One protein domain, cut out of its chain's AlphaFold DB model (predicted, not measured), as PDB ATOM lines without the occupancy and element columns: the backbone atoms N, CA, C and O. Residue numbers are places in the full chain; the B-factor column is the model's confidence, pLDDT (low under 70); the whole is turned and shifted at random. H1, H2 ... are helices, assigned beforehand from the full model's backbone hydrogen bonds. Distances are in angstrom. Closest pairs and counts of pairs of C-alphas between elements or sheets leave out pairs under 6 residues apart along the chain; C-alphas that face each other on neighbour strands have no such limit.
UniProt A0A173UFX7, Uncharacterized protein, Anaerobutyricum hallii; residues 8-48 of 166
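AT A GLANCE: This is residues 8 to 48 of the 166 residues of an uncharacterized protein of Anaerobutyricum hallii (UniProt A0A173UFX7). What is the main picture? The printed part is a U: the unnamed stretch of residues 8 to 20 makes one arm, the short helix H1 lies at the bend, and the helix H2 comes back as the other arm. Residues 40 to 48 make a tail beyond H2 that folds back toward the open end of the U. What is it made of, and how large is it? There are 41 residues printed, with two named helices in the order H1, H2 and no named strand; the class is all helix, though under half of the residues, 18 of 41, are in named elements. It is only just loose, close to compact, with a radius of gyration of the C-alphas of 11.1 A, and only just flat, spanning 30 by 21 by 11 A.

HOW THE PARTS SIT: How do the two helices stand to each other? H1, residues 21 to 24, and H2, residues 26 to 39, only just touch, with 3 pairs of C-alphas within 8 A, and touch only at the corner by their link. Their closest C-alphas are those of Tyr 22 and Gly 28, 5.7 A apart, and H2 touches H1 with residues 28 to 32 alone. What do the backbone N and O atoms show? In H2, 9 of 10 O i to N i+4 pairs are within hydrogen-bond range, while H1 is too short for such a pair.

IN THESE COORDINATES: Where does the first helix begin? H1 begins at C-alpha 21, (264.289, 116.196, 212.163), and measures 5.5 A from first to last C-alpha. Where does the longer helix run? H2 goes from C-alpha 26 at (270.776, 115.737, 203.259) to C-alpha 39 at (287.063, 112.967, 215.593), 20.6 A.

THE WHOLE: How far does it reach? The two C-alphas farthest apart, those of Asp 15 and Lys 42, are 30.8 A apart, while the first and last printed C-alphas, of Cys 8 and His 48, are 11.5 A apart. Is anything cut, or modelled with low confidence? The printed part has no cut, and the link from H1 to H2 is tight. The mean pLDDT of the printed part is 94.3, and no printed residue is under 70.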
ATOM      1  N   CYS A   8     284.982 119.130 223.837       93.62
ATOM      2  CA  CYS A   8     283.583 118.828 223.561       93.62
ATOM      3  C   CYS A   8     283.355 118.990 222.060       93.62
ATOM      4  O   CYS A   8     283.608 120.066 221.519       93.62
ATOM      5  N   HIS A   9     282.904 117.928 221.398       93.38
ATOM      6  CA  HIS A   9     282.582 117.930 219.973       93.38
ATOM      7  C   HIS A   9     281.077 117.762 219.821       93.38
ATOM      8  O   HIS A   9     280.511 116.789 220.319       93.38
ATOM      9  N   MET A  10     280.420 118.729 219.186       92.38
ATOM     10  CA  MET A  10     278.961 118.805 219.115       92.38
ATOM     11  C   MET A  10     278.493 119.112 217.697       92.38
ATOM     12  O   MET A  10     279.122 119.888 216.982       92.38
ATOM     13  N   MET A  11     277.341 118.545 217.341       92.25
ATOM     14  CA  MET A  11     276.550 118.918 216.173       92.25
ATOM     15  C   MET A  11     275.212 119.479 216.661       92.25
ATOM     16  O   MET A  11     274.560 118.873 217.513       92.25
ATOM     17  N   THR A  12     274.819 120.645 216.153       94.06
ATOM     18  CA  THR A  12     273.573 121.324 216.533       94.06
ATOM     19  C   THR A  12     272.908 121.948 215.318       94.06
ATOM     20  O   THR A  12     273.589 122.383 214.390       94.06
ATOM     21  N   SER A  13     271.583 122.076 215.353       94.31
ATOM     22  CA  SER A  13     270.855 122.934 214.415       94.31
ATOM     23  C   SER A  13     271.174 124.421 214.640       94.31
ATOM     24  O   SER A  13     271.750 124.807 215.660       94.31
ATOM     25  N   LEU A  14     270.747 125.277 213.703       93.62
ATOM     26  CA  LEU A  14     270.926 126.735 213.793       93.62
ATOM     27  C   LEU A  14     270.224 127.361 215.009       93.62
ATOM     28  O   LEU A  14     270.700 128.359 215.542       93.62
ATOM     29  N   ASP A  15     269.117 126.771 215.466       95.00
ATOM     30  CA  ASP A  15     268.401 127.171 216.684       95.00
ATOM     31  C   ASP A  15     268.922 126.466 217.954       95.00
ATOM     32  O   ASP A  15     268.306 126.558 219.014       95.00
ATOM     33  N   GLY A  16     270.064 125.773 217.867       94.25
ATOM     34  CA  GLY A  16     270.779 125.209 219.014       94.25
ATOM     35  C   GLY A  16     270.253 123.863 219.519       94.25
ATOM     36  O   GLY A  16     270.631 123.433 220.610       94.25
ATOM     37  N   LYS A  17     269.400 123.166 218.760       94.06
ATOM     38  CA  LYS A  17     268.908 121.838 219.147       94.06
ATOM     39  C   LYS A  17     269.963 120.769 218.883       94.06
ATOM     40  O   LYS A  17     270.525 120.668 217.793       94.06
ATOM     41  N   ILE A  18     270.174 119.914 219.881       91.00
ATOM     42  CA  ILE A  18     271.099 118.772 219.811       91.00
ATOM     43  C   ILE A  18     270.472 117.522 219.179       91.00
ATOM     44  O   ILE A  18     271.187 116.574 218.894       91.00
ATOM     45  N   MET A  19     269.151 117.509 218.970       90.38
ATOM     46  CA  MET A  19     268.399 116.446 218.293       90.38
ATOM     47  C   MET A  19     267.202 117.047 217.555       90.38
ATOM     48  O   MET A  19     266.647 118.059 217.994       90.38
ATOM     49  N   GLY A  20     266.781 116.422 216.457       92.69
ATOM     50  CA  GLY A  20     265.569 116.798 215.732       92.69
ATOM     51  C   GLY A  20     265.574 116.326 214.281       92.69
ATOM     52  O   GLY A  20     266.569 115.789 213.802       92.69
ATOM     53  N   SER A  21     264.479 116.597 213.568       94.44
ATOM     54  CA  SER A  21     264.289 116.196 212.163       94.44
ATOM     55  C   SER A  21     265.342 116.754 211.203       94.44
ATOM     56  O   SER A  21     265.532 116.206 210.125       94.44
ATOM     57  N   TYR A  22     266.069 117.809 211.590       93.88
ATOM     58  CA  TYR A  22     267.175 118.343 210.791       93.88
ATOM     59  C   TYR A  22     268.272 117.299 210.525       93.88
ATOM     60  O   TYR A  22     268.981 117.402 209.533       93.88
ATOM     61  N   MET A  23     268.419 116.300 211.402       93.75
ATOM     62  CA  MET A  23     269.397 115.222 211.236       93.75
ATOM     63  C   MET A  23     269.062 114.301 210.056       93.75
ATOM     64  O   MET A  23     269.955 113.645 209.532       93.75
ATOM     65  N   GLU A  24     267.796 114.262 209.634       94.50
ATOM     66  CA  GLU A  24     267.313 113.431 208.525       94.50
ATOM     67  C   GLU A  24     267.396 114.151 207.169       94.50
ATOM     68  O   GLU A  24     267.104 113.552 206.133       94.50
ATOM     69  N   THR A  25     267.785 115.432 207.142       95.81
ATOM     70  CA  THR A  25     267.985 116.149 205.875       95.81
ATOM     71  C   THR A  25     269.326 115.770 205.244       95.81
ATOM     72  O   THR A  25     270.251 115.355 205.950       95.81
ATOM     73  N   PRO A  26     269.490 115.953 203.920       97.06
ATOM     74  CA  PRO A  26     270.776 115.737 203.259       97.06
ATOM     75  C   PRO A  26     271.929 116.543 203.882       97.06
ATOM     76  O   PRO A  26     273.041 116.038 204.011       97.06
ATOM     77  N   GLU A  27     271.670 117.779 204.312       95.25
ATOM     78  CA  GLU A  27     272.656 118.644 204.968       95.25
ATOM     79  C   GLU A  27     273.004 118.149 206.375       95.25
ATOM     80  O   GLU A  27     274.169 118.204 206.775       95.25
ATOM     81  N   GLY A  28     272.012 117.648 207.119       95.69
ATOM     82  CA  GLY A  28     272.219 117.007 208.416       95.69
ATOM     83  C   GLY A  28     273.103 115.769 208.295       95.69
ATOM     84  O   GLY A  28     274.092 115.655 209.019       95.69
ATOM     85  N   ALA A  29     272.811 114.903 207.323       94.38
ATOM     86  CA  ALA A  29     273.621 113.724 207.022       94.38
ATOM     87  C   ALA A  29     275.065 114.100 206.640       94.38
ATOM     88  O   ALA A  29     276.012 113.607 207.251       94.38
ATOM     89  N   ALA A  30     275.245 115.048 205.712       95.94
ATOM     90  CA  ALA A  30     276.570 115.526 205.313       95.94
ATOM     91  C   ALA A  30     277.352 116.149 206.488       95.94
ATOM     92  O   ALA A  30     278.563 115.965 206.612       95.94
ATOM     93  N   THR A  31     276.665 116.862 207.384       95.19
ATOM     94  CA  THR A  31     277.276 117.406 208.607       95.19
ATOM     95  C   THR A  31     277.671 116.292 209.576       95.19
ATOM     96  O   THR A  31     278.736 116.373 210.187       95.19
ATOM     97  N   GLY A  32     276.863 115.233 209.688       95.25
ATOM     98  CA  GLY A  32     277.176 114.031 210.461       95.25
ATOM     99  C   GLY A  32     278.460 113.347 209.988       95.25
ATOM    100  O   GLY A  32     279.316 113.015 210.812       95.25
ATOM    101  N   ASP A  33     278.658 113.236 208.674       95.56
ATOM    102  CA  ASP A  33     279.895 112.696 208.096       95.56
ATOM    103  C   ASP A  33     281.114 113.558 208.454       95.56
ATOM    104  O   ASP A  33     282.172 113.039 208.821       95.56
ATOM    105  N   VAL A  34     280.987 114.887 208.393       95.62
ATOM    106  CA  VAL A  34     282.061 115.808 208.806       95.62
ATOM    107  C   VAL A  34     282.336 115.687 210.306       95.62
ATOM    108  O   VAL A  34     283.495 115.580 210.712       95.62
ATOM    109  N   PHE A  35     281.287 115.659 211.134       95.38
ATOM    110  CA  PHE A  35     281.388 115.465 212.580       95.38
ATOM    111  C   PHE A  35     282.170 114.191 212.902       95.38
ATOM    112  O   PHE A  35     283.109 114.235 213.703       95.38
ATOM    113  N   TYR A  36     281.818 113.085 212.245       96.31
ATOM    114  CA  TYR A  36     282.476 111.804 212.430       96.31
ATOM    115  C   TYR A  36     283.942 111.856 212.003       96.31
ATOM    116  O   TYR A  36     284.833 111.531 212.787       96.31
ATOM    117  N   ASN A  37     284.218 112.316 210.783       96.31
ATOM    118  CA  ASN A  37     285.566 112.298 210.222       96.31
ATOM    119  C   ASN A  37     286.554 113.196 210.980       96.31
ATOM    120  O   ASN A  37     287.741 112.883 211.033       96.31
ATOM    121  N   LEU A  38     286.084 114.278 211.610       96.12
ATOM    122  CA  LEU A  38     286.938 115.155 212.417       96.12
ATOM    123  C   LEU A  38     287.480 114.482 213.686       96.12
ATOM    124  O   LEU A  38     288.606 114.792 214.088       96.12
ATOM    125  N   SER A  39     286.704 113.590 214.307       94.88
ATOM    126  CA  SER A  39     287.063 112.967 215.593       94.88
ATOM    127  C   SER A  39     287.432 111.489 215.473       94.88
ATOM    128  O   SER A  39     288.401 111.057 216.084       94.88
ATOM    129  N   PHE A  40     286.710 110.728 214.655       95.56
ATOM    130  CA  PHE A  40     286.762 109.263 214.637       95.56
ATOM    131  C   PHE A  40     287.272 108.669 213.324       95.56
ATOM    132  O   PHE A  40     287.885 107.608 213.347       95.56
ATOM    133  N   GLY A  41     287.049 109.338 212.187       93.94
ATOM    134  CA  GLY A  41     287.417 108.798 210.871       93.94
ATOM    135  C   GLY A  41     288.905 108.443 210.743       93.94
ATOM    136  O   GLY A  41     289.727 108.843 211.557       93.94
ATOM    137  N   LYS A  42     289.286 107.725 209.678       90.88
ATOM    138  CA  LYS A  42     290.629 107.113 209.503       90.88
ATOM    139  C   LYS A  42     291.831 108.035 209.750       90.88
ATOM    140  O   LYS A  42     292.887 107.568 210.169       90.88
ATOM    141  N   ASN A  43     291.699 109.329 209.462       92.31
ATOM    142  CA  ASN A  43     292.711 110.331 209.781       92.31
ATOM    143  C   ASN A  43     292.053 111.530 210.478       92.31
ATOM    144  O   ASN A  43     291.841 112.561 209.839       92.31
ATOM    145  N   PRO A  44     291.726 111.411 211.776       94.06
ATOM    146  CA  PRO A  44     290.937 112.430 212.447       94.06
ATOM    147  C   PRO A  44     291.816 113.631 212.781       94.06
ATOM    148  O   PRO A  44     293.014 113.479 213.043       94.06
ATOM    149  N   TYR A  45     291.240 114.829 212.794       94.94
ATOM    150  CA  TYR A  45     291.949 116.025 213.248       94.94
ATOM    151  C   TYR A  45     292.263 115.917 214.746       94.94
ATOM    152  O   TYR A  45     293.395 116.152 215.176       94.94
ATOM    153  N   TYR A  46     291.281 115.478 215.538       93.69
ATOM    154  CA  TYR A  46     291.456 115.248 216.967       93.69
ATOM    155  C   TYR A  46     292.056 113.866 217.224       93.69
ATOM    156  O   TYR A  46     291.415 112.838 217.034       93.69
ATOM    157  N   LYS A  47     293.302 113.833 217.703       92.56
ATOM    158  CA  LYS A  47     294.001 112.592 218.072       92.56
ATOM    159  C   LYS A  47     293.682 112.207 219.518       92.56
ATOM    160  O   LYS A  47     294.509 112.371 220.414       92.56
ATOM    161  N   HIS A  48     292.453 111.763 219.758       94.44
ATOM    162  CA  HIS A  48     292.010 111.342 221.085       94.44
ATOM    163  C   HIS A  48     292.203 109.841 221.311       94.44
ATOM    164  O   HIS A  48     292.341 109.068 220.372       94.44
TER     165      HIS A  48